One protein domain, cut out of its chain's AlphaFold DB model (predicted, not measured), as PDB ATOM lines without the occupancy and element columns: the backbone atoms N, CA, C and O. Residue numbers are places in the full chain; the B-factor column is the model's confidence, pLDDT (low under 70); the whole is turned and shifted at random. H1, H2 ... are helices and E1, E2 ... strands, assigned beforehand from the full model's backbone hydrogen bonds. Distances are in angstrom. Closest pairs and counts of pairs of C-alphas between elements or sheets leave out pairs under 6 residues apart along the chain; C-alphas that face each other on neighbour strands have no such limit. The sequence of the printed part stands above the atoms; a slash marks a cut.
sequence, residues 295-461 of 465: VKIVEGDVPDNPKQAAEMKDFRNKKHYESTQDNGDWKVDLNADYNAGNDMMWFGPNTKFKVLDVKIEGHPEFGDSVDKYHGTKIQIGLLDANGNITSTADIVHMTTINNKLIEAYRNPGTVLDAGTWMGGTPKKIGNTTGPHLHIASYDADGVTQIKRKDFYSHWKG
ATOM      1  N   VAL A 295       6.238  -6.234 -25.191       83.81
ATOM      2  CA  VAL A 295       7.452  -5.424 -25.161       83.81
ATOM      3  C   VAL A 295       8.636  -6.355 -25.364       83.81
ATOM      4  O   VAL A 295       8.765  -7.351 -24.660       83.81
ATOM      5  N   LYS A 296       9.498  -6.028 -26.320       88.56
ATOM      6  CA  LYS A 296      10.730  -6.757 -26.609       88.56
ATOM      7  C   LYS A 296      11.915  -5.957 -26.107       88.56
ATOM      8  O   LYS A 296      12.079  -4.798 -26.496       88.56
ATOM      9  N   ILE A 297      12.751  -6.573 -25.285       91.06
ATOM     10  CA  ILE A 297      14.085  -6.059 -24.994       91.06
ATOM     11  C   ILE A 297      15.017  -6.659 -26.042       91.06
ATOM     12  O   ILE A 297      15.004  -7.868 -26.285       91.06
ATOM     13  N   VAL A 298      15.777  -5.804 -26.711       91.94
ATOM     14  CA  VAL A 298      16.579  -6.174 -27.876       91.94
ATOM     15  C   VAL A 298      18.009  -5.659 -27.756       91.94
ATOM     16  O   VAL A 298      18.264  -4.625 -27.141       91.94
ATOM     17  N   GLU A 299      18.933  -6.356 -28.399       91.62
ATOM     18  CA  GLU A 299      20.319  -5.949 -28.601       91.62
ATOM     19  C   GLU A 299      20.625  -5.849 -30.100       91.62
ATOM     20  O   GLU A 299      20.057  -6.576 -30.913       91.62
ATOM     21  N   GLY A 300      21.503  -4.931 -30.490       84.25
ATOM     22  CA  GLY A 300      21.900  -4.761 -31.885       84.25
ATOM     23  C   GLY A 300      22.894  -3.620 -32.053       84.25
ATOM     24  O   GLY A 300      22.928  -2.692 -31.242       84.25
ATOM     25  N   ASP A 301      23.696  -3.686 -33.113       84.06
ATOM     26  CA  ASP A 301      24.695  -2.665 -33.444       84.06
ATOM     27  C   ASP A 301      24.055  -1.534 -34.266       84.06
ATOM     28  O   ASP A 301      24.308  -1.363 -35.460       84.06
ATOM     29  N   VAL A 302      23.129  -0.807 -33.633       88.81
ATOM     30  CA  VAL A 302      22.482   0.372 -34.225       88.81
ATOM     31  C   VAL A 302      23.346   1.600 -33.928       88.81
ATOM     32  O   VAL A 302      23.475   1.964 -32.756       88.81
ATOM     33  N   PRO A 303      23.912   2.274 -34.948       87.88
ATOM     34  CA  PRO A 303      24.742   3.453 -34.730       87.88
ATOM     35  C   PRO A 303      23.961   4.592 -34.075       87.88
ATOM     36  O   PRO A 303      22.824   4.875 -34.457       87.88
ATOM     37  N   ASP A 304      24.602   5.296 -33.145       89.62
ATOM     38  CA  ASP A 304      24.040   6.494 -32.524       89.62
ATOM     39  C   ASP A 304      23.706   7.562 -33.586       89.62
ATOM     40  O   ASP A 304      24.470   7.815 -34.522       89.62
ATOM     41  N   ASN A 305      22.562   8.230 -33.421       91.06
ATOM     42  CA  ASN A 305      22.077   9.260 -34.336       91.06
ATOM     43  C   ASN A 305      21.738  10.563 -33.585       91.06
ATOM     44  O   ASN A 305      20.562  10.891 -33.391       91.06
ATOM     45  N   PRO A 306      22.748  11.368 -33.198       85.00
ATOM     46  CA  PRO A 306      22.526  12.653 -32.519       85.00
ATOM     47  C   PRO A 306      21.775  13.669 -33.390       85.00
ATOM     48  O   PRO A 306      21.187  14.627 -32.882       85.00
ATOM     49  N   LYS A 307      21.762  13.465 -34.714       87.81
ATOM     50  CA  LYS A 307      21.066  14.351 -35.645       87.81
ATOM     51  C   LYS A 307      19.558  14.186 -35.595       87.81
ATOM     52  O   LYS A 307      18.885  15.184 -35.838       87.81
ATOM     53  N   GLN A 308      19.028  13.006 -35.231       90.62
ATOM     54  CA  GLN A 308      17.578  12.786 -35.198       90.62
ATOM     55  C   GLN A 308      16.912  13.892 -34.388       90.62
ATOM     56  O   GLN A 308      16.146  14.670 -34.954       90.62
ATOM     57  N   ALA A 309      17.279  14.040 -33.110       89.94
ATOM     58  CA  ALA A 309      16.726  15.066 -32.236       89.94
ATOM     59  C   ALA A 309      16.853  16.470 -32.852       89.94
ATOM     60  O   ALA A 309      15.866  17.205 -32.909       89.94
ATOM     61  N   ALA A 310      18.015  16.839 -33.396       87.31
ATOM     62  CA  ALA A 310      18.237  18.145 -34.021       87.31
ATOM     63  C   ALA A 310      17.352  18.397 -35.263       87.31
ATOM     64  O   ALA A 310      16.878  19.520 -35.465       87.31
ATOM     65  N   GLU A 311      17.041  17.360 -36.037       88.62
ATOM     66  CA  GLU A 311      16.303  17.424 -37.306       88.62
ATOM     67  C   GLU A 311      14.794  17.169 -37.159       88.62
ATOM     68  O   GLU A 311      14.033  17.514 -38.061       88.62
ATOM     69  N   MET A 312      14.332  16.667 -36.003       88.00
ATOM     70  CA  MET A 312      12.899  16.490 -35.716       88.00
ATOM     71  C   MET A 312      12.081  17.759 -36.011       88.00
ATOM     72  O   MET A 312      12.517  18.887 -35.752       88.00
ATOM     73  N   LYS A 313      10.836  17.594 -36.449       90.38
ATOM     74  CA  LYS A 313       9.906  18.718 -36.580       90.38
ATOM     75  C   LYS A 313       9.706  19.435 -35.235       90.38
ATOM     76  O   LYS A 313       9.789  18.836 -34.163       90.38
ATOM     77  N   ASP A 314       9.466  20.743 -35.297       89.75
ATOM     78  CA  ASP A 314       9.225  21.561 -34.109       89.75
ATOM     79  C   ASP A 314       7.940  21.119 -33.397       89.75
ATOM     80  O   ASP A 314       6.855  21.162 -33.978       89.75
ATOM     81  N   PHE A 315       8.066  20.697 -32.139       90.44
ATOM     82  CA  PHE A 315       6.959  20.194 -31.329       90.44
ATOM     83  C   PHE A 315       6.568  21.131 -30.177       90.44
ATOM     84  O   PHE A 315       5.725  20.770 -29.358       90.44
ATOM     85  N   ARG A 316       7.121  22.352 -30.109       89.94
ATOM     86  CA  ARG A 316       6.852  23.297 -29.004       89.94
ATOM     87  C   ARG A 316       5.371  23.625 -28.840       89.94
ATOM     88  O   ARG A 316       4.899  23.756 -27.718       89.94
ATOM     89  N   ASN A 317       4.658  23.730 -29.961       85.69
ATOM     90  CA  ASN A 317       3.236  24.080 -30.013       85.69
ATOM     91  C   ASN A 317       2.342  22.878 -30.357       85.69
ATOM     92  O   ASN A 317       1.174  23.057 -30.709       85.69
ATOM     93  N   LYS A 318       2.881  21.653 -30.319       85.06
ATOM     94  CA  LYS A 318       2.102  20.451 -30.605       85.06
ATOM     95  C   LYS A 318       1.236  20.110 -29.397       85.06
ATOM     96  O   LYS A 318       1.764  19.840 -28.326       85.06
ATOM     97  N   LYS A 319      -0.083  20.092 -29.588       75.69
ATOM     98  CA  LYS A 319      -1.032  19.616 -28.574       75.69
ATOM     99  C   LYS A 319      -0.853  18.113 -28.334       75.69
ATOM    100  O   LYS A 319      -0.564  17.386 -29.287       75.69
ATOM    101  N   HIS A 320      -1.026  17.678 -27.087       73.88
ATOM    102  CA  HIS A 320      -1.011  16.262 -26.720       73.88
ATOM    103  C   HIS A 320      -2.382  15.636 -27.007       73.88
ATOM    104  O   HIS A 320      -2.446  14.602 -27.659       73.88
ATOM    105  N   TYR A 321      -3.471  16.337 -26.665       68.06
ATOM    106  CA  TYR A 321      -4.837  15.990 -27.077       68.06
ATOM    107  C   TYR A 321      -5.552  17.178 -27.738       68.06
ATOM    108  O   TYR A 321      -5.282  18.339 -27.434       68.06
ATOM    109  N   GLU A 322      -6.512  16.911 -28.633       56.12
ATOM    110  CA  GLU A 322      -7.324  17.968 -29.266       56.12
ATOM    111  C   GLU A 322      -8.379  18.590 -28.333       56.12
ATOM    112  O   GLU A 322      -9.103  19.503 -28.735       56.12
ATOM    113  N   SER A 323      -8.465  18.152 -27.075       51.44
ATOM    114  CA  SER A 323      -9.457  18.674 -26.139       51.44
ATOM    115  C   SER A 323      -9.153  20.122 -25.735       51.44
ATOM    116  O   SER A 323      -8.010  20.561 -25.599       51.44
ATOM    117  N   THR A 324     -10.214  20.890 -25.500       46.34
ATOM    118  CA  THR A 324     -10.161  22.284 -25.031       46.34
ATOM    119  C   THR A 324      -9.628  22.432 -23.597       46.34
ATOM    120  O   THR A 324      -9.527  23.552 -23.102       46.34
ATOM    121  N   GLN A 325      -9.271  21.322 -22.943       47.41
ATOM    122  CA  GLN A 325      -8.766  21.237 -21.570       47.41
ATOM    123  C   GLN A 325      -7.349  20.651 -21.491       47.41
ATOM    124  O   GLN A 325      -6.963  20.153 -20.432       47.41
ATOM    125  N   ASP A 326      -6.573  20.658 -22.582       49.19
ATOM    126  CA  ASP A 326      -5.203  20.136 -22.557       49.19
ATOM    127  C   ASP A 326      -4.280  21.036 -21.706       49.19
ATOM    128  O   ASP A 326      -3.551  21.896 -22.195       49.19
ATOM    129  N   ASN A 327      -4.329  20.814 -20.390       54.06
ATOM    130  CA  ASN A 327      -3.398  21.325 -19.388       54.06
ATOM    131  C   ASN A 327      -2.040  20.586 -19.458       54.06
ATOM    132  O   ASN A 327      -1.126  20.892 -18.691       54.06
ATOM    133  N   GLY A 328      -1.891  19.607 -20.361       65.00
ATOM    134  CA  GLY A 328      -0.713  18.765 -20.558       65.00
ATOM    135  C   GLY A 328       0.372  19.422 -21.404       65.00
ATOM    136  O   GLY A 328       0.981  18.760 -22.239       65.00
ATOM    137  N   ASP A 329       0.648  20.715 -21.197       83.38
ATOM    138  CA  ASP A 329       1.652  21.472 -21.966       83.38
ATOM    139  C   ASP A 329       3.098  20.984 -21.735       83.38
ATOM    140  O   ASP A 329       4.033  21.569 -22.262       83.38
ATOM    141  N   TRP A 330       3.272  19.913 -20.957       86.75
ATOM    142  CA  TRP A 330       4.501  19.203 -20.596       86.75
ATOM    143  C   TRP A 330       4.585  17.780 -21.189       86.75
ATOM    144  O   TRP A 330       5.553  17.072 -20.942       86.75
ATOM    145  N   LYS A 331       3.583  17.336 -21.960       88.06
ATOM    146  CA  LYS A 331       3.538  16.009 -22.605       88.06
ATOM    147  C   LYS A 331       3.507  16.125 -24.117       88.06
ATOM    148  O   LYS A 331       2.859  17.032 -24.607       88.06
ATOM    149  N   VAL A 332       4.104  15.234 -24.894       88.06
ATOM    150  CA  VAL A 332       3.998  15.275 -26.362       88.06
ATOM    151  C   VAL A 332       4.000  13.883 -26.972       88.06
ATOM    152  O   VAL A 332       4.815  13.055 -26.586       88.06
ATOM    153  N   ASP A 333       3.139  13.666 -27.971       88.38
ATOM    154  CA  ASP A 333       3.112  12.434 -28.770       88.38
ATOM    155  C   ASP A 333       3.771  12.666 -30.126       88.38
ATOM    156  O   ASP A 333       3.240  13.376 -30.973       88.38
ATOM    157  N   LEU A 334       4.933  12.083 -30.366       88.75
ATOM    158  CA  LEU A 334       5.703  12.244 -31.590       88.75
ATOM    159  C   LEU A 334       5.434  11.052 -32.512       88.75
ATOM    160  O   LEU A 334       5.883   9.941 -32.255       88.75
ATOM    161  N   ASN A 335       4.679  11.276 -33.585       87.50
ATOM    162  CA  ASN A 335       4.414  10.267 -34.614       87.50
ATOM    163  C   ASN A 335       5.495  10.296 -35.718       87.50
ATOM    164  O   ASN A 335       6.497  11.008 -35.599       87.50
ATOM    165  N   ALA A 336       5.277   9.554 -36.807       83.94
ATOM    166  CA  ALA A 336       6.207   9.452 -37.937       83.94
ATOM    167  C   ALA A 336       6.678  10.813 -38.498       83.94
ATOM    168  O   ALA A 336       7.859  10.963 -38.811       83.94
ATOM    169  N   ASP A 337       5.817  11.840 -38.519       85.62
ATOM    170  CA  ASP A 337       6.173  13.197 -38.981       85.62
ATOM    171  C   ASP A 337       7.288  13.852 -38.146       85.62
ATOM    172  O   ASP A 337       7.947  14.795 -38.591       85.62
ATOM    173  N   TYR A 338       7.473  13.390 -36.907       87.25
ATOM    174  CA  TYR A 338       8.490  13.867 -35.973       87.25
ATOM    175  C   TYR A 338       9.667  12.901 -35.857       87.25
ATOM    176  O   TYR A 338      10.659  13.264 -35.243       87.25
ATOM    177  N   ASN A 339       9.596  11.710 -36.453       85.88
ATOM    178  CA  ASN A 339      10.619  10.672 -36.336       85.88
ATOM    179  C   ASN A 339      11.790  10.844 -37.330       85.88
ATOM    180  O   ASN A 339      12.701  10.021 -37.372       85.88
ATOM    181  N   ALA A 340      11.791  11.914 -38.136       76.50
ATOM    182  CA  ALA A 340      12.824  12.213 -39.137       76.50
ATOM    183  C   ALA A 340      13.117  11.032 -40.095       76.50
ATOM    184  O   ALA A 340      14.253  10.842 -40.517       76.50
ATOM    185  N   GLY A 341      12.090  10.231 -40.415       74.94
ATOM    186  CA  GLY A 341      12.189   9.104 -41.349       74.94
ATOM    187  C   GLY A 341      12.975   7.893 -40.834       74.94
ATOM    188  O   GLY A 341      13.539   7.171 -41.645       74.94
ATOM    189  N   ASN A 342      13.044   7.674 -39.516       81.62
ATOM    190  CA  ASN A 342      13.800   6.569 -38.915       81.62
ATOM    191  C   ASN A 342      12.912   5.361 -38.571       81.62
ATOM    192  O   ASN A 342      13.124   4.733 -37.543       81.62
ATOM    193  N   ASP A 343      11.906   5.030 -39.383       84.31
ATOM    194  CA  ASP A 343      11.128   3.786 -39.230       84.31
ATOM    195  C   ASP A 343      10.458   3.595 -37.844       84.31
ATOM    196  O   ASP A 343      10.231   2.471 -37.408       84.31
ATOM    197  N   MET A 344      10.144   4.682 -37.124       87.88
ATOM    198  CA  MET A 344       9.681   4.670 -35.720       87.88
ATOM    199  C   MET A 344      10.726   4.176 -34.698       87.88
ATOM    200  O   MET A 344      10.373   3.811 -33.573       87.88
ATOM    201  N   MET A 345      12.009   4.223 -35.062       92.06
ATOM    202  CA  MET A 345      13.161   4.108 -34.165       92.06
ATOM    203  C   MET A 345      13.446   5.451 -33.508       92.06
ATOM    204  O   MET A 345      13.481   6.493 -34.169       92.06
ATOM    205  N   TRP A 346      13.692   5.435 -32.206       94.50
ATOM    206  CA  TRP A 346      13.914   6.640 -31.420       94.50
ATOM    207  C   TRP A 346      15.311   6.652 -30.832       94.50
ATOM    208  O   TRP A 346      15.767   5.693 -30.208       94.50
ATOM    209  N   PHE A 347      15.976   7.777 -31.034       95.12
ATOM    210  CA  PHE A 347      17.298   8.070 -30.521       95.12
ATOM    211  C   PHE A 347      17.181   9.126 -29.428       95.12
ATOM    212  O   PHE A 347      16.250   9.937 -29.406       95.12
ATOM    213  N   GLY A 348      18.118   9.064 -28.487       93.88
ATOM    214  CA  GLY A 348      18.161   9.947 -27.336       93.88
ATOM    215  C   GLY A 348      18.275  11.431 -27.702       93.88
ATOM    216  O   GLY A 348      18.441  11.803 -28.869       93.88
ATOM    217  N   PRO A 349      18.209  12.308 -26.693       94.69
ATOM    218  CA  PRO A 349      18.330  13.747 -26.883       94.69
ATOM    219  C   PRO A 349      19.677  14.123 -27.522       94.69
ATOM    220  O   PRO A 349      20.649  13.367 -27.498       94.69
ATOM    221  N   ASN A 350      19.767  15.350 -28.034       93.38
ATOM    222  CA  ASN A 350      21.001  15.937 -28.566       93.38
ATOM    223  C   ASN A 350      21.948  16.421 -27.444       93.38
ATOM    224  O   ASN A 350      22.549  17.493 -27.516       93.38
ATOM    225  N   THR A 351      22.020  15.657 -26.359       93.06
ATOM    226  CA  THR A 351      22.967  15.813 -25.258       93.06
ATOM    227  C   THR A 351      23.188  14.451 -24.605       93.06
ATOM    228  O   THR A 351      22.377  13.540 -24.777       93.06
ATOM    229  N   LYS A 352      24.277  14.307 -23.846       95.81
ATOM    230  CA  LYS A 352      24.499  13.106 -23.034       95.81
ATOM    231  C   LYS A 352      23.375  12.950 -22.012       95.81
ATOM    232  O   LYS A 352      22.834  13.942 -21.519       95.81
ATOM    233  N   PHE A 353      23.044  11.716 -21.663       97.06
ATOM    234  CA  PHE A 353      21.960  11.440 -20.724       97.06
ATOM    235  C   PHE A 353      22.260  10.241 -19.825       97.06
ATOM    236  O   PHE A 353      23.165   9.450 -20.086       97.06
ATOM    237  N   LYS A 354      21.507  10.124 -18.734       97.25
ATOM    238  CA  LYS A 354      21.496   8.949 -17.850       97.25
ATOM    239  C   LYS A 354      20.119   8.313 -17.864       97.25
ATOM    240  O   LYS A 354      19.130   9.029 -17.995       97.25
ATOM    241  N   VAL A 355      20.059   7.003 -17.665       96.69
ATOM    242  CA  VAL A 355      18.802   6.311 -17.363       96.69
ATOM    243  C   VAL A 355      18.610   6.341 -15.852       96.69
ATOM    244  O   VAL A 355      19.485   5.910 -15.107       96.69
ATOM    245  N   LEU A 356      17.509   6.939 -15.408       93.94
ATOM    246  CA  LEU A 356      17.198   7.161 -13.994       93.94
ATOM    247  C   LEU A 356      16.231   6.110 -13.456       93.94
ATOM    248  O   LEU A 356      16.323   5.739 -12.291       93.94
ATOM    249  N   ASP A 357      15.314   5.644 -14.302       91.50
ATOM    250  CA  ASP A 357      14.312   4.651 -13.934       91.50
ATOM    251  C   ASP A 357      13.854   3.861 -15.160       91.50
ATOM    252  O   ASP A 357      13.774   4.409 -16.265       91.50
ATOM    253  N   VAL A 358      13.520   2.588 -14.960       89.88
ATOM    254  CA  VAL A 358      12.950   1.712 -15.984       89.88
ATOM    255  C   VAL A 358      11.762   0.982 -15.387       89.88
ATOM    256  O   VAL A 358      11.884   0.289 -14.381       89.88
ATOM    257  N   LYS A 359      10.621   1.096 -16.063       86.44
ATOM    258  CA  LYS A 359       9.392   0.386 -15.728       86.44
ATOM    259  C   LYS A 359       8.820  -0.292 -16.957       86.44
ATOM    260  O   LYS A 359       8.615   0.354 -17.989       86.44
ATOM    261  N   ILE A 360       8.532  -1.581 -16.822       83.62
ATOM    262  CA  ILE A 360       7.927  -2.418 -17.857       83.62
ATOM    263  C   ILE A 360       6.808  -3.203 -17.178       83.62
ATOM    264  O   ILE A 360       7.075  -4.028 -16.307       83.62
ATOM    265  N   GLU A 361       5.562  -2.921 -17.558       76.12
ATOM    266  CA  GLU A 361       4.382  -3.575 -16.986       76.12
ATOM    267  C   GLU A 361       4.495  -5.100 -17.120       76.12
ATOM    268  O   GLU A 361       4.793  -5.610 -18.197       76.12
ATOM    269  N   GLY A 362       4.248  -5.848 -16.045       69.12
ATOM    270  CA  GLY A 362       4.333  -7.307 -16.071       69.12
ATOM    271  C   GLY A 362       5.756  -7.874 -16.060       69.12
ATOM    272  O   GLY A 362       5.898  -9.096 -16.024       69.12
ATOM    273  N   HIS A 363       6.807  -7.041 -16.048       72.75
ATOM    274  CA  HIS A 363       8.176  -7.523 -15.856       72.75
ATOM    275  C   HIS A 363       8.503  -7.645 -14.354       72.75
ATOM    276  O   HIS A 363       8.362  -6.664 -13.615       72.75
ATOM    277  N   PRO A 364       9.007  -8.801 -13.880       67.00
ATOM    278  CA  PRO A 364       9.200  -9.068 -12.450       67.00
ATOM    279  C   PRO A 364      10.217  -8.136 -11.771       67.00
ATOM    280  O   PRO A 364      10.101  -7.875 -10.578       67.00
ATOM    281  N   GLU A 365      11.201  -7.625 -12.518       69.69
ATOM    282  CA  GLU A 365      12.248  -6.725 -12.003       69.69
ATOM    283  C   GLU A 365      11.871  -5.239 -12.073       69.69
ATOM    284  O   GLU A 365      12.287  -4.463 -11.218       69.69
ATOM    285  N   PHE A 366      11.091  -4.828 -13.080       67.56
ATOM    286  CA  PHE A 366      10.887  -3.407 -13.410       67.56
ATOM    287  C   PHE A 366       9.526  -2.873 -12.928       67.56
ATOM    288  O   PHE A 366       9.247  -1.680 -13.033       67.56
ATOM    289  N   GLY A 367       8.708  -3.745 -12.326       59.16
ATOM    290  CA  GLY A 367       7.505  -3.408 -11.571       59.16
ATOM    291  C   GLY A 367       6.316  -2.906 -12.399       59.16
ATOM    292  O   GLY A 367       6.444  -2.378 -13.499       59.16
ATOM    293  N   ASP A 368       5.124  -2.988 -11.803       56.81
ATOM    294  CA  ASP A 368       3.848  -2.632 -12.451       56.81
ATOM    295  C   ASP A 368       3.453  -1.155 -12.281       56.81
ATOM    296  O   ASP A 368       2.333  -0.757 -12.585       56.81
ATOM    297  N   SER A 369       4.347  -0.308 -11.759       55.38
ATOM    298  CA  SER A 369       4.042   1.102 -11.443       55.38
ATOM    299  C   SER A 369       4.147   2.053 -12.647       55.38
ATOM    300  O   SER A 369       4.430   3.247 -12.499       55.38
ATOM    301  N   VAL A 370       3.926   1.514 -13.842       56.22
ATOM    302  CA  VAL A 370       3.505   2.255 -15.031       56.22
ATOM    303  C   VAL A 370       1.985   2.313 -15.011       56.22
ATOM    304  O   VAL A 370       1.330   1.311 -14.740       56.22
ATOM    305  N   ASP A 371       1.396   3.481 -15.274       54.88
ATOM    306  CA  ASP A 371      -0.055   3.532 -15.462       54.88
ATOM    307  C   ASP A 371      -0.436   2.530 -16.568       54.88
ATOM    308  O   ASP A 371       0.268   2.428 -17.578       54.88
ATOM    309  N   LYS A 372      -1.542   1.797 -16.399       52.75
ATOM    310  CA  LYS A 372      -1.957   0.641 -17.236       52.75
ATOM    311  C   LYS A 372      -2.196   0.996 -18.716       52.75
ATOM    312  O   LYS A 372      -2.608   0.173 -19.528       52.75
ATOM    313  N   TYR A 373      -2.042   2.268 -19.052       56.41
ATOM    314  CA  TYR A 373      -2.211   2.849 -20.375       56.41
ATOM    315  C   TYR A 373      -0.884   3.007 -21.124       56.41
ATOM    316  O   TYR A 373      -0.898   3.273 -22.321       56.41
ATOM    317  N   HIS A 374       0.251   2.871 -20.436       63.53
ATOM    318  CA  HIS A 374       1.560   3.257 -20.952       63.53
ATOM    319  C   HIS A 374       2.430   2.071 -21.384       63.53
ATOM    320  O   HIS A 374       3.163   2.207 -22.366       63.53
ATOM    321  N   GLY A 375       2.312   0.927 -20.701       68.44
ATOM    322  CA  GLY A 375       3.075  -0.307 -20.938       68.44
ATOM    323  C   GLY A 375       4.538  -0.220 -20.516       68.44
ATOM    324  O   GLY A 375       5.028  -1.073 -19.781       68.44
ATOM    325  N   THR A 376       5.225   0.851 -20.912       82.94
ATOM    326  CA  THR A 376       6.627   1.115 -20.580       82.94
ATOM    327  C   THR A 376       6.829   2.568 -20.174       82.94
ATOM    328  O   THR A 376       6.174   3.466 -20.699       82.94
ATOM    329  N   LYS A 377       7.740   2.808 -19.230       88.12
ATOM    330  CA  LYS A 377       8.243   4.139 -18.877       88.12
ATOM    331  C   LYS A 377       9.734   4.024 -18.610       88.12
ATOM    332  O   LYS A 377      10.143   3.312 -17.699       88.12
ATOM    333  N   ILE A 378      10.525   4.777 -19.355       92.69
ATOM    334  CA  ILE A 378      11.950   4.946 -19.097       92.69
ATOM    335  C   ILE A 378      12.187   6.405 -18.759       92.69
ATOM    336  O   ILE A 378      11.976   7.276 -19.599       92.69
ATOM    337  N   GLN A 379      12.607   6.678 -17.531       94.75
ATOM    338  CA  GLN A 379      12.977   8.027 -17.138       94.75
ATOM    339  C   GLN A 379      14.446   8.268 -17.474       94.75
ATOM    340  O   GLN A 379      15.320   7.511 -17.050       94.75
ATOM    341  N   ILE A 380      14.725   9.348 -18.200       97.56
ATOM    342  CA  ILE A 380      16.083   9.781 -18.525       97.56
ATOM    343  C   ILE A 380      16.376  11.172 -17.966       97.56
ATOM    344  O   ILE A 380      15.501  12.034 -17.927       97.56
ATOM    345  N   GLY A 381      17.622  11.405 -17.557       97.19
ATOM    346  CA  GLY A 381      18.132  12.707 -17.129       97.19
ATOM    347  C   GLY A 381      19.065  13.301 -18.178       97.19
ATOM    348  O   GLY A 381      20.078  12.688 -18.505       97.19
ATOM    349  N   LEU A 382      18.736  14.487 -18.692       96.62
ATOM    350  CA  LEU A 382      19.511  15.190 -19.719       96.62
ATOM    351  C   LEU A 382      20.631  15.997 -19.068       96.62
ATOM    352  O   LEU A 382      20.367  16.830 -18.196       96.62
ATOM    353  N   LEU A 383      21.868  15.781 -19.510       94.75
ATOM    354  CA  LEU A 383      23.049  16.367 -18.883       94.75
ATOM    355  C   LEU A 383      23.494  17.666 -19.564       94.75
ATOM    356  O   LEU A 383      23.377  17.817 -20.781       94.75
ATOM    357  N   ASP A 384      24.045  18.590 -18.779       92.44
ATOM    358  CA  ASP A 384      24.881  19.680 -19.286       92.44
ATOM    359  C   ASP A 384      26.336  19.225 -19.522       92.44
ATOM    360  O   ASP A 384      26.715  18.076 -19.281       92.44
ATOM    361  N   ALA A 385      27.184  20.153 -19.979       90.25
ATOM    362  CA  ALA A 385      28.610  19.905 -20.200       90.25
ATOM    363  C   ALA A 385      29.393  19.555 -18.917       90.25
ATOM    364  O   ALA A 385      30.483  18.995 -19.009       90.25
ATOM    365  N   ASN A 386      28.850  19.872 -17.738       93.38
ATOM    366  CA  ASN A 386      29.448  19.563 -16.441       93.38
ATOM    367  C   ASN A 386      28.941  18.225 -15.872       93.38
ATOM    368  O   ASN A 386      29.367  17.822 -14.792       93.38
ATOM    369  N   GLY A 387      28.037  17.534 -16.575       91.81
ATOM    370  CA  GLY A 387      27.439  16.278 -16.126       91.81
ATOM    371  C   GLY A 387      26.281  16.445 -15.137       91.81
ATOM    372  O   GLY A 387      25.851  15.447 -14.552       91.81
ATOM    373  N   ASN A 388      25.758  17.662 -14.952       94.75
ATOM    374  CA  ASN A 388      24.584  17.913 -14.118       94.75
ATOM    375  C   ASN A 388      23.302  17.649 -14.905       94.75
ATOM    376  O   ASN A 388      23.198  18.028 -16.071       94.75
ATOM    377  N   ILE A 389      22.298  17.064 -14.252       95.75
ATOM    378  CA  ILE A 389      20.961  16.921 -14.834       95.75
ATOM    379  C   ILE A 389      20.316  18.310 -14.911       95.75
ATOM    380  O   ILE A 389      20.221  19.011 -13.909       95.75
ATOM    381  N   THR A 390      19.874  18.699 -16.106       94.75
ATOM    382  CA  THR A 390      19.202  19.989 -16.364       94.75
ATOM    383  C   THR A 390      17.693  19.868 -16.530       94.75
ATOM    384  O   THR A 390      16.983  20.859 -16.432       94.75
ATOM    385  N   SER A 391      17.223  18.666 -16.844       96.19
ATOM    386  CA  SER A 391      15.818  18.312 -17.038       96.19
ATOM    387  C   SER A 391      15.717  16.794 -17.111       96.19
ATOM    388  O   SER A 391      16.694  16.137 -17.495       96.19
ATOM    389  N   THR A 392      14.543  16.237 -16.848       97.12
ATOM    390  CA  THR A 392      14.275  14.818 -17.095       97.12
ATOM    391  C   THR A 392      13.133  14.626 -18.085       97.12
ATOM    392  O   THR A 392      12.350  15.537 -18.373       97.12
ATOM    393  N   ALA A 393      13.061  13.422 -18.642       95.88
ATOM    394  CA  ALA A 393      11.985  13.016 -19.522       95.88
ATOM    395  C   ALA A 393      11.558  11.585 -19.220       95.88
ATOM    396  O   ALA A 393      12.400  10.694 -19.135       95.88
ATOM    397  N   ASP A 394      10.254  11.369 -19.113       93.62
ATOM    398  CA  ASP A 394       9.675  10.035 -19.182       93.62
ATOM    399  C   ASP A 394       9.429   9.699 -20.654       93.62
ATOM    400  O   ASP A 394       8.651  10.376 -21.331       93.62
ATOM    401  N   ILE A 395      10.093   8.651 -21.130       93.50
ATOM    402  CA  ILE A 395       9.939   8.077 -22.462       93.50
ATOM    403  C   ILE A 395       9.001   6.882 -22.364       93.50
ATOM    404  O   ILE A 395       9.245   5.946 -21.601       93.50
ATOM    405  N   VAL A 396       7.903   6.938 -23.106       88.00
ATOM    406  CA  VAL A 396       6.745   6.072 -22.894       88.00
ATOM    407  C   VAL A 396       6.296   5.459 -24.224       88.00
ATOM    408  O   VAL A 396       6.563   6.008 -25.294       88.00
ATOM    409  N   HIS A 397       5.603   4.323 -24.139       85.44
ATOM    410  CA  HIS A 397       5.029   3.559 -25.254       85.44
ATOM    411  C   HIS A 397       6.010   2.768 -26.130       85.44
ATOM    412  O   HIS A 397       5.626   2.250 -27.179       85.44
ATOM    413  N   MET A 398       7.264   2.618 -25.710       88.75
ATOM    414  CA  MET A 398       8.207   1.763 -26.432       88.75
ATOM    415  C   MET A 398       7.781   0.295 -26.331       88.75
ATOM    416  O   MET A 398       7.597  -0.211 -25.224       88.75
ATOM    417  N   THR A 399       7.645  -0.385 -27.473       86.75
ATOM    418  CA  THR A 399       7.448  -1.849 -27.549       86.75
ATOM    419  C   THR A 399       8.719  -2.584 -27.939       86.75
ATOM    420  O   THR A 399       8.775  -3.805 -27.863       86.75
ATOM    421  N   THR A 400       9.750  -1.853 -28.343       91.06
ATOM    422  CA  THR A 400      11.091  -2.373 -28.585       91.06
ATOM    423  C   THR A 400      12.049  -1.510 -27.777       91.06
ATOM    424  O   THR A 400      12.083  -0.300 -27.981       91.06
ATOM    425  N   ILE A 401      12.784  -2.094 -26.835       93.19
ATOM    426  CA  ILE A 401      13.670  -1.377 -25.911       93.19
ATOM    427  C   ILE A 401      15.102  -1.839 -26.147       93.19
ATOM    428  O   ILE A 401      15.375  -3.034 -26.089       93.19
ATOM    429  N   ASN A 402      16.021  -0.899 -26.364       95.75
ATOM    430  CA  ASN A 402      17.441  -1.220 -26.420       95.75
ATOM    431  C   ASN A 402      17.936  -1.663 -25.032       95.75
ATOM    432  O   ASN A 402      17.857  -0.894 -24.069       95.75
ATOM    433  N   ASN A 403      18.499  -2.869 -24.937       94.62
ATOM    434  CA  ASN A 403      19.078  -3.419 -23.712       94.62
ATOM    435  C   ASN A 403      20.137  -2.493 -23.088       94.62
ATOM    436  O   ASN A 403      20.244  -2.420 -21.866       94.62
ATOM    437  N   LYS A 404      20.842  -1.686 -23.894       94.81
ATOM    438  CA  LYS A 404      21.800  -0.678 -23.403       94.81
ATOM    439  C   LYS A 404      21.178   0.292 -22.385       94.81
ATOM    440  O   LYS A 404      21.872   0.774 -21.494       94.81
ATOM    441  N   LEU A 405      19.872   0.576 -22.482       95.00
ATOM    442  CA  LEU A 405      19.164   1.395 -21.488       95.00
ATOM    443  C   LEU A 405      18.985   0.660 -20.155       95.00
ATOM    444  O   LEU A 405      19.144   1.259 -19.094       95.00
ATOM    445  N   ILE A 406      18.673  -0.634 -20.220       93.44
ATOM    446  CA  ILE A 406      18.501  -1.503 -19.053       93.44
ATOM    447  C   ILE A 406      19.836  -1.667 -18.325       93.44
ATOM    448  O   ILE A 406      19.915  -1.516 -17.108       93.44
ATOM    449  N   GLU A 407      20.911  -1.905 -19.074       94.06
ATOM    450  CA  GLU A 407      22.266  -1.995 -18.534       94.06
ATOM    451  C   GLU A 407      22.721  -0.680 -17.898       94.06
ATOM    452  O   GLU A 407      23.315  -0.695 -16.819       94.06
ATOM    453  N   ALA A 408      22.409   0.462 -18.522       94.75
ATOM    454  CA  ALA A 408      22.712   1.773 -17.955       94.75
ATOM    455  C   ALA A 408      21.942   2.041 -16.652       94.75
ATOM    456  O   ALA A 408      22.498   2.647 -15.739       94.75
ATOM    457  N   TYR A 409      20.694   1.571 -16.546       93.62
ATOM    458  CA  TYR A 409      19.900   1.655 -15.319       93.62
ATOM    459  C   TYR A 409      20.462   0.767 -14.199       93.62
ATOM    460  O   TYR A 409      20.647   1.232 -13.074       93.62
ATOM    461  N   ARG A 410      20.800  -0.492 -14.512       90.69
ATOM    462  CA  ARG A 410      21.390  -1.449 -13.556       90.69
ATOM    463  C   ARG A 410      22.782  -1.040 -13.068       90.69
ATOM    464  O   ARG A 410      23.205  -1.503 -12.011       90.69
ATOM    465  N   ASN A 411      23.477  -0.169 -13.803       92.50
ATOM    466  CA  ASN A 411      24.797   0.354 -13.455       92.50
ATOM    467  C   ASN A 411      24.746   1.871 -13.181       92.50
ATOM    468  O   ASN A 411      25.107   2.672 -14.060       92.50
ATOM    469  N   PRO A 412      24.336   2.285 -11.962       79.62
ATOM    470  CA  PRO A 412      24.256   3.687 -11.576       79.62
ATOM    471  C   PRO A 412      25.575   4.422 -11.834       79.62
ATOM    472  O   PRO A 412      26.618   4.077 -11.286       79.62
ATOM    473  N   GLY A 413      25.530   5.454 -12.677       82.75
ATOM    474  CA  GLY A 413      26.709   6.230 -13.082       82.75
ATOM    475  C   GLY A 413      27.016   6.156 -14.575       82.75
ATOM    476  O   GLY A 413      27.688   7.052 -15.086       82.75
ATOM    477  N   THR A 414      26.458   5.171 -15.282       95.56
ATOM    478  CA  THR A 414      26.571   5.063 -16.740       95.56
ATOM    479  C   THR A 414      25.987   6.302 -17.418       95.56
ATOM    480  O   THR A 414      24.836   6.674 -17.183       95.56
ATOM    481  N   VAL A 415      26.796   6.950 -18.257       97.12
ATOM    482  CA  VAL A 415      26.382   8.072 -19.105       97.12
ATOM    483  C   VAL A 415      26.316   7.577 -20.540       97.12
ATOM    484  O   VAL A 415      27.290   7.033 -21.052       97.12
ATOM    485  N   LEU A 416      25.171   7.787 -21.178       96.69
ATOM    486  CA  LEU A 416      24.946   7.495 -22.585       96.69
ATOM    487  C   LEU A 416      25.212   8.746 -23.426       96.69
ATOM    488  O   LEU A 416      24.984   9.877 -22.978       96.69
ATOM    489  N   ASP A 417      25.731   8.538 -24.633       96.19
ATOM    490  CA  ASP A 417      26.057   9.619 -25.552       96.19
ATOM    491  C   ASP A 417      24.800  10.208 -26.209       96.19
ATOM    492  O   ASP A 417      23.714   9.625 -26.210       96.19
ATOM    493  N   ALA A 418      24.940  11.424 -26.742       95.25
ATOM    494  CA  ALA A 418      23.853  12.093 -27.447       95.25
ATOM    495  C   ALA A 418      23.379  11.247 -28.634       95.25
ATOM    496  O   ALA A 418      24.187  10.765 -29.426       95.25
ATOM    497  N   GLY A 419      22.063  11.099 -28.777       94.12
ATOM    498  CA  GLY A 419      21.488  10.285 -29.841       94.12
ATOM    499  C   GLY A 419      21.760   8.788 -29.725       94.12
ATOM    500  O   GLY A 419      21.607   8.102 -30.730       94.12
ATOM    501  N   THR A 420      22.134   8.257 -28.554       96.69
ATOM    502  CA  THR A 420      22.135   6.802 -28.353       96.69
ATOM    503  C   THR A 420      20.755   6.222 -28.668       96.69
ATOM    504  O   THR A 420      19.733   6.762 -28.237       96.69
ATOM    505  N   TRP A 421      20.716   5.135 -29.441       95.62
ATOM    506  CA  TRP A 421      19.467   4.455 -29.784       95.62
ATOM    507  C   TRP A 421      18.750   3.971 -28.519       95.62
ATOM    508  O   TRP A 421      19.330   3.259 -27.701       95.62
ATOM    509  N   MET A 422      17.490   4.366 -28.345       95.62
ATOM    510  CA  MET A 422      16.697   4.027 -27.161       95.62
ATOM    511  C   MET A 422      15.795   2.816 -27.394       95.62
ATOM    512  O   MET A 422      15.565   2.020 -26.484       95.62
ATOM    513  N   GLY A 423      15.266   2.677 -28.607       94.50
ATOM    514  CA  GLY A 423      14.268   1.667 -28.921       94.50
ATOM    515  C   GLY A 423      13.379   2.071 -30.090       94.50
ATOM    516  O   GLY A 423      13.769   2.880 -30.934       94.50
ATOM    517  N   GLY A 424      12.176   1.511 -30.130       92.31
ATOM    518  CA  GLY A 424      11.195   1.751 -31.177       92.31
ATOM    519  C   GLY A 424       9.759   1.709 -30.665       92.31
ATOM    520  O   GLY A 424       9.433   1.049 -29.672       92.31
ATOM    521  N   THR A 425       8.891   2.413 -31.387       90.00
ATOM    522  CA  THR A 425       7.436   2.404 -31.183       90.00
ATOM    523  C   THR A 425       6.735   1.983 -32.483       90.00
ATOM    524  O   THR A 425       6.020   2.795 -33.069       90.00
ATOM    525  N   PRO A 426       6.968   0.765 -33.011       84.25
ATOM    526  CA  PRO A 426       6.343   0.312 -34.259       84.25
ATOM    527  C   PRO A 426       4.841   0.022 -34.121       84.25
ATOM    528  O   PRO A 426       4.149  -0.113 -35.128       84.25
ATOM    529  N   LYS A 427       4.337  -0.078 -32.885       79.31
ATOM    530  CA  LYS A 427       2.945  -0.403 -32.564       79.31
ATOM    531  C   LYS A 427       2.230   0.782 -31.931       79.31
ATOM    532  O   LYS A 427       2.850   1.636 -31.294       79.31
ATOM    533  N   LYS A 428       0.909   0.804 -32.056       76.06
ATOM    534  CA  LYS A 428       0.060   1.723 -31.304       76.06
ATOM    535  C   LYS A 428      -0.026   1.259 -29.851       76.06
ATOM    536  O   LYS A 428      -0.314   0.100 -29.573       76.06
ATOM    537  N   ILE A 429       0.151   2.189 -28.917       73.19
ATOM    538  CA  ILE A 429      -0.214   2.008 -27.507       73.19
ATOM    539  C   ILE A 429      -1.140   3.155 -27.092       73.19
ATOM    540  O   ILE A 429      -1.046   4.266 -27.617       73.19
ATOM    541  N   GLY A 430      -2.070   2.887 -26.177       63.94
ATOM    542  CA  GLY A 430      -3.007   3.885 -25.676       63.94
ATOM    543  C   GLY A 430      -4.118   4.235 -26.670       63.94
ATOM    544  O   GLY A 430      -4.310   3.599 -27.710       63.94
ATOM    545  N   ASN A 431      -4.862   5.292 -26.340       63.59
ATOM    546  CA  ASN A 431      -5.990   5.794 -27.130       63.59
ATOM    547  C   ASN A 431      -5.523   6.758 -28.235       63.59
ATOM    548  O   ASN A 431      -5.936   7.915 -28.274       63.59
ATOM    549  N   THR A 432      -4.630   6.304 -29.110       67.00
ATOM    550  CA  THR A 432      -4.061   7.129 -30.193       67.00
ATOM    551  C   THR A 432      -4.457   6.610 -31.571       67.00
ATOM    552  O   THR A 432      -5.031   5.538 -31.687       67.00
ATOM    553  N   THR A 433      -4.212   7.361 -32.643       67.12
ATOM    554  CA  THR A 433      -4.571   6.936 -34.012       67.12
ATOM    555  C   THR A 433      -3.497   6.083 -34.690       67.12
ATOM    556  O   THR A 433      -3.725   5.594 -35.792       67.12
ATOM    557  N   GLY A 434      -2.344   5.881 -34.047       76.06
ATOM    558  CA  GLY A 434      -1.256   5.077 -34.591       76.06
ATOM    559  C   GLY A 434       0.010   5.088 -33.727       76.06
ATOM    560  O   GLY A 434       0.012   5.649 -32.625       76.06
ATOM    561  N   PRO A 435       1.097   4.482 -34.228       82.31
ATOM    562  CA  PRO A 435       2.366   4.402 -33.516       82.31
ATOM    563  C   PRO A 435       2.985   5.787 -33.254       82.31
ATOM    564  O   PRO A 435       2.988   6.661 -34.127       82.31
ATOM    565  N   HIS A 436       3.500   6.003 -32.042       85.94
ATOM    566  CA  HIS A 436       4.097   7.272 -31.611       85.94
ATOM    567  C   HIS A 436       4.977   7.087 -30.365       85.94
ATOM    568  O   HIS A 436       4.790   6.143 -29.601       85.94
ATOM    569  N   LEU A 437       5.893   8.031 -30.142       90.12
ATOM    570  CA  LEU A 437       6.638   8.184 -28.894       90.12
ATOM    571  C   LEU A 437       5.957   9.204 -27.996       90.12
ATOM    572  O   LEU A 437       5.776  10.349 -28.407       90.12
ATOM    573  N   HIS A 438       5.648   8.825 -26.763       89.44
ATOM    574  CA  HIS A 438       5.167   9.772 -25.770       89.44
ATOM    575  C   HIS A 438       6.320  10.254 -24.892       89.44
ATOM    576  O   HIS A 438       7.057   9.446 -24.325       89.44
ATOM    577  N   ILE A 439       6.464  11.573 -24.775       91.69
ATOM    578  CA  ILE A 439       7.452  12.216 -23.908       91.69
ATOM    579  C   ILE A 439       6.731  13.093 -22.894       91.69
ATOM    580  O   ILE A 439       6.017  14.020 -23.271       91.69
ATOM    581  N   ALA A 440       6.982  12.848 -21.615       90.75
ATOM    582  CA  ALA A 440       6.589  13.724 -20.518       90.75
ATOM    583  C   ALA A 440       7.833  14.423 -19.952       90.75
ATOM    584  O   ALA A 440       8.781  13.752 -19.557       90.75
ATOM    585  N   SER A 441       7.847  15.758 -19.931       93.19
ATOM    586  CA  SER A 441       9.013  16.559 -19.545       93.19
ATOM    587  C   SER A 441       8.908  17.142 -18.139       93.19
ATOM    588  O   SER A 441       7.900  17.764 -17.787       93.19
ATOM    589  N   TYR A 442       9.999  17.030 -17.381       94.00
ATOM    590  CA  TYR A 442      10.121  17.546 -16.019       94.00
ATOM    591  C   TYR A 442      11.441  18.302 -15.819       94.00
ATOM    592  O   TYR A 442      12.375  18.204 -16.621       94.00
ATOM    593  N   ASP A 443      11.504  19.079 -14.747       94.50
ATOM    594  CA  ASP A 443      12.704  19.747 -14.267       94.50
ATOM    595  C   ASP A 443      13.728  18.711 -13.763       94.50
ATOM    596  O   ASP A 443      13.482  17.500 -13.757       94.50
ATOM    597  N   ALA A 444      14.906  19.166 -13.344       92.94
ATOM    598  CA  ALA A 444      15.994  18.312 -12.876       92.94
ATOM    599  C   ALA A 444      15.634  17.444 -11.653       92.94
ATOM    600  O   ALA A 444      16.297  16.436 -11.411       92.94
ATOM    601  N   ASP A 445      14.590  17.808 -10.902       89.50
ATOM    602  CA  ASP A 445      14.077  17.039  -9.763       89.50
ATOM    603  C   ASP A 445      13.307  15.768 -10.166       89.50
ATOM    604  O   ASP A 445      13.016  14.927  -9.316       89.50
ATOM    605  N   GLY A 446      12.970  15.617 -11.451       86.75
ATOM    606  CA  GLY A 446      12.224  14.479 -11.974       86.75
ATOM    607  C   GLY A 446      10.727  14.464 -11.661       86.75
ATOM    608  O   GLY A 446      10.068  13.469 -11.967       86.75
ATOM    609  N   VAL A 447      10.186  15.532 -11.065       86.25
ATOM    610  CA  VAL A 447       8.797  15.602 -10.577       86.25
ATOM    611  C   VAL A 447       8.091  16.878 -11.035       86.25
ATOM    612  O   VAL A 447       6.914  16.838 -11.405       86.25
ATOM    613  N   THR A 448       8.784  18.014 -11.045       91.31
ATOM    614  CA  THR A 448       8.213  19.304 -11.431       91.31
ATOM    615  C   THR A 448       8.032  19.361 -12.941       91.31
ATOM    616  O   THR A 448       8.993  19.365 -13.697       91.31
ATOM    617  N   GLN A 449       6.789  19.410 -13.412       93.12
ATOM    618  CA  GLN A 449       6.483  19.450 -14.844       93.12
ATOM    619  C   GLN A 449       6.989  20.746 -15.485       93.12
ATOM    620  O   GLN A 449       6.707  21.842 -14.997       93.12
ATOM    621  N   ILE A 450       7.659  20.627 -16.632       91.94
ATOM    622  CA  ILE A 450       8.103  21.777 -17.429       91.94
ATOM    623  C   ILE A 450       7.384  21.796 -18.767       91.94
ATOM    624  O   ILE A 450       7.094  20.757 -19.356       91.94
ATOM    625  N   LYS A 451       7.090  22.995 -19.272       91.19
ATOM    626  CA  LYS A 451       6.383  23.132 -20.545       91.19
ATOM    627  C   LYS A 451       7.276  22.666 -21.694       91.19
ATOM    628  O   LYS A 451       8.461  22.993 -21.735       91.19
ATOM    629  N   ARG A 452       6.684  22.014 -22.696       90.19
ATOM    630  CA  ARG A 452       7.323  21.559 -23.941       90.19
ATOM    631  C   ARG A 452       8.182  22.644 -24.570       90.19
ATOM    632  O   ARG A 452       9.287  22.365 -25.017       90.19
ATOM    633  N   LYS A 453       7.689  23.887 -24.608       90.00
ATOM    634  CA  LYS A 453       8.417  25.030 -25.177       90.00
ATOM    635  C   LYS A 453       9.761  25.302 -24.489       90.00
ATOM    636  O   LYS A 453      10.698  25.719 -25.167       90.00
ATOM    637  N   ASP A 454       9.839  25.042 -23.187       90.94
ATOM    638  CA  ASP A 454      11.012  25.285 -22.356       90.94
ATOM    639  C   ASP A 454      11.929  24.047 -22.423       90.94
ATOM    640  O   ASP A 454      13.117  24.169 -22.732       90.94
ATOM    641  N   PHE A 455      11.342  22.843 -22.333       93.06
ATOM    642  CA  PHE A 455      12.031  21.558 -22.509       93.06
ATOM    643  C   PHE A 455      12.669  21.366 -23.894       93.06
ATOM    644  O   PHE A 455      13.729  20.758 -24.018       93.06
ATOM    645  N   TYR A 456      12.060  21.900 -24.954       92.12
ATOM    646  CA  TYR A 456      12.477  21.694 -26.346       92.12
ATOM    647  C   TYR A 456      13.969  21.959 -26.585       92.12
ATOM    648  O   TYR A 456      14.619  21.242 -27.347       92.12
ATOM    649  N   SER A 457      14.519  22.979 -25.920       90.56
ATOM    650  CA  SER A 457      15.934  23.339 -26.045       90.56
ATOM    651  C   SER A 457      16.886  22.358 -25.353       90.56
ATOM    652  O   SER A 457      18.033  22.244 -25.781       90.56
ATOM    653  N   HIS A 458      16.409  21.628 -24.342       90.88
ATOM    654  CA  HIS A 458      17.150  20.550 -23.693       90.88
ATOM    655  C   HIS A 458      17.181  19.314 -24.600       90.88
ATOM    656  O   HIS A 458      18.245  18.747 -24.823       90.88
ATOM    657  N   TRP A 459      16.040  18.949 -25.201       92.19
ATOM    658  CA  TRP A 459      15.946  17.771 -26.073       92.19
ATOM    659  C   TRP A 459      16.731  17.914 -27.378       92.19
ATOM    660  O   TRP A 459      17.526  17.050 -27.735       92.19
ATOM    661  N   LYS A 460      16.513  19.007 -28.120       89.38
ATOM    662  CA  LYS A 460      17.143  19.206 -29.437       89.38
ATOM    663  C   LYS A 460      18.521  19.858 -29.370       89.38
ATOM    664  O   LYS A 460      19.194  19.957 -30.397       89.38
ATOM    665  N   GLY A 461      18.930  20.317 -28.190       75.88
ATOM    666  CA  GLY A 461      20.063  21.216 -28.017       75.88
ATOM    667  C   GLY A 461      19.719  22.657 -28.418       75.88
ATOM    668  O   GLY A 461      18.796  22.929 -29.196       75.88
TER     669      GLY A 461
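AT A GLANCE: This is residues 295 to 461 of the 465 residues of an uncharacterized protein of Leptospira ilyithenensis (UniProt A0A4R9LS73). A twisted sheet of five strands and a smaller sheet of four stand partly face to face, with H2 between E4 and E1 at one side and H3, meeting H1 near their ends, at the other. The larger sheet runs E2 E9 E6 E5 E4, antiparallel; the smaller runs E1 E7 E8 E3, mixed. The printed part has 167 residues with three named helices and nine named strands, in the order E1 H1 E2 E3 E4 E5 E6 E7 H2 E8 E9 H3; the class is mixed, helices and strands, though under half of the residues are in named elements. It is compact, with a radius of gyration of the C-alphas of 14.6 A and spans of 43 by 36 by 31 A.

IN THESE COORDINATES: In the larger sheet, E5 is residues 376 to 383, 22.5 A long, E4 353 to 360, 19.9 A, E6 389 to 396, 19.6 A, E9 437 to 442, 16.3 A, and E2 331 to 334. E4 bends by 58 degrees at residue 356. In the smaller sheet, E1 is residues 295 to 299, 13.3 A, E7 400 to 402, E8 421 to 424 and E3 345 to 347. H1 is residues 306 to 311, H2 403 to 410 and H3 452 to 460, 11.5 A. C-alpha 295 is at (7.452, -5.424, -25.161), C-alpha 376 at (6.627, 1.115, -20.580) and C-alpha 460 at (17.143, 19.206, -29.437).

HOW THE PARTS SIT: E4, E5 and E6 form a meander, each strand the antiparallel neighbour of the one before; N 356 and O 379 are 2.8 A apart, N 380 and O 393 2.8 A. E9 pairs with E6 through N 394 and O 440, 2.8 A, and with E2 through N 439 and O 332, 2.9 A. H2 and H3 are on one face of this sheet, in two layers. H2 stands up from it over E4, at a height of 7.5 A; the closest C-alphas, of Val 355 and Tyr 409, are 5.2 A apart. H3 runs across the strands, 80 degrees to E6 on the local plane; the closest C-alphas of H3 and E9, Phe 455 and Ser 441, are 6.5 A apart. H1 and H3 only just touch, with 3 pairs of C-alphas within 8 A, the closest Ala 310 and Lys 460 at 4.8 A. In the smaller sheet, E1 and E7 are parallel, with N 401 and O 296 2.8 A apart; E7 and E8 are antiparallel, with N 424 and O 400 2.8 A apart, as are E8 and E3, with N 346 and O 423 2.9 A apart. H1 only grazes this sheet. Every O i to N i+4 pair is within hydrogen-bond range in H2, 1 of 2 in H1 and 3 of 5 in H3.

THE WHOLE: The C-alphas farthest apart, of Asp 301 and Thr 324, are 43.7 A from each other. The printed part has no cut. The links H1 to E2, E4 to E5 and E8 to E9 are long. The mean pLDDT of the printed part is 85.2; residues 321 to 328, 362, 364 to 375 and 430 to 433 are under 70.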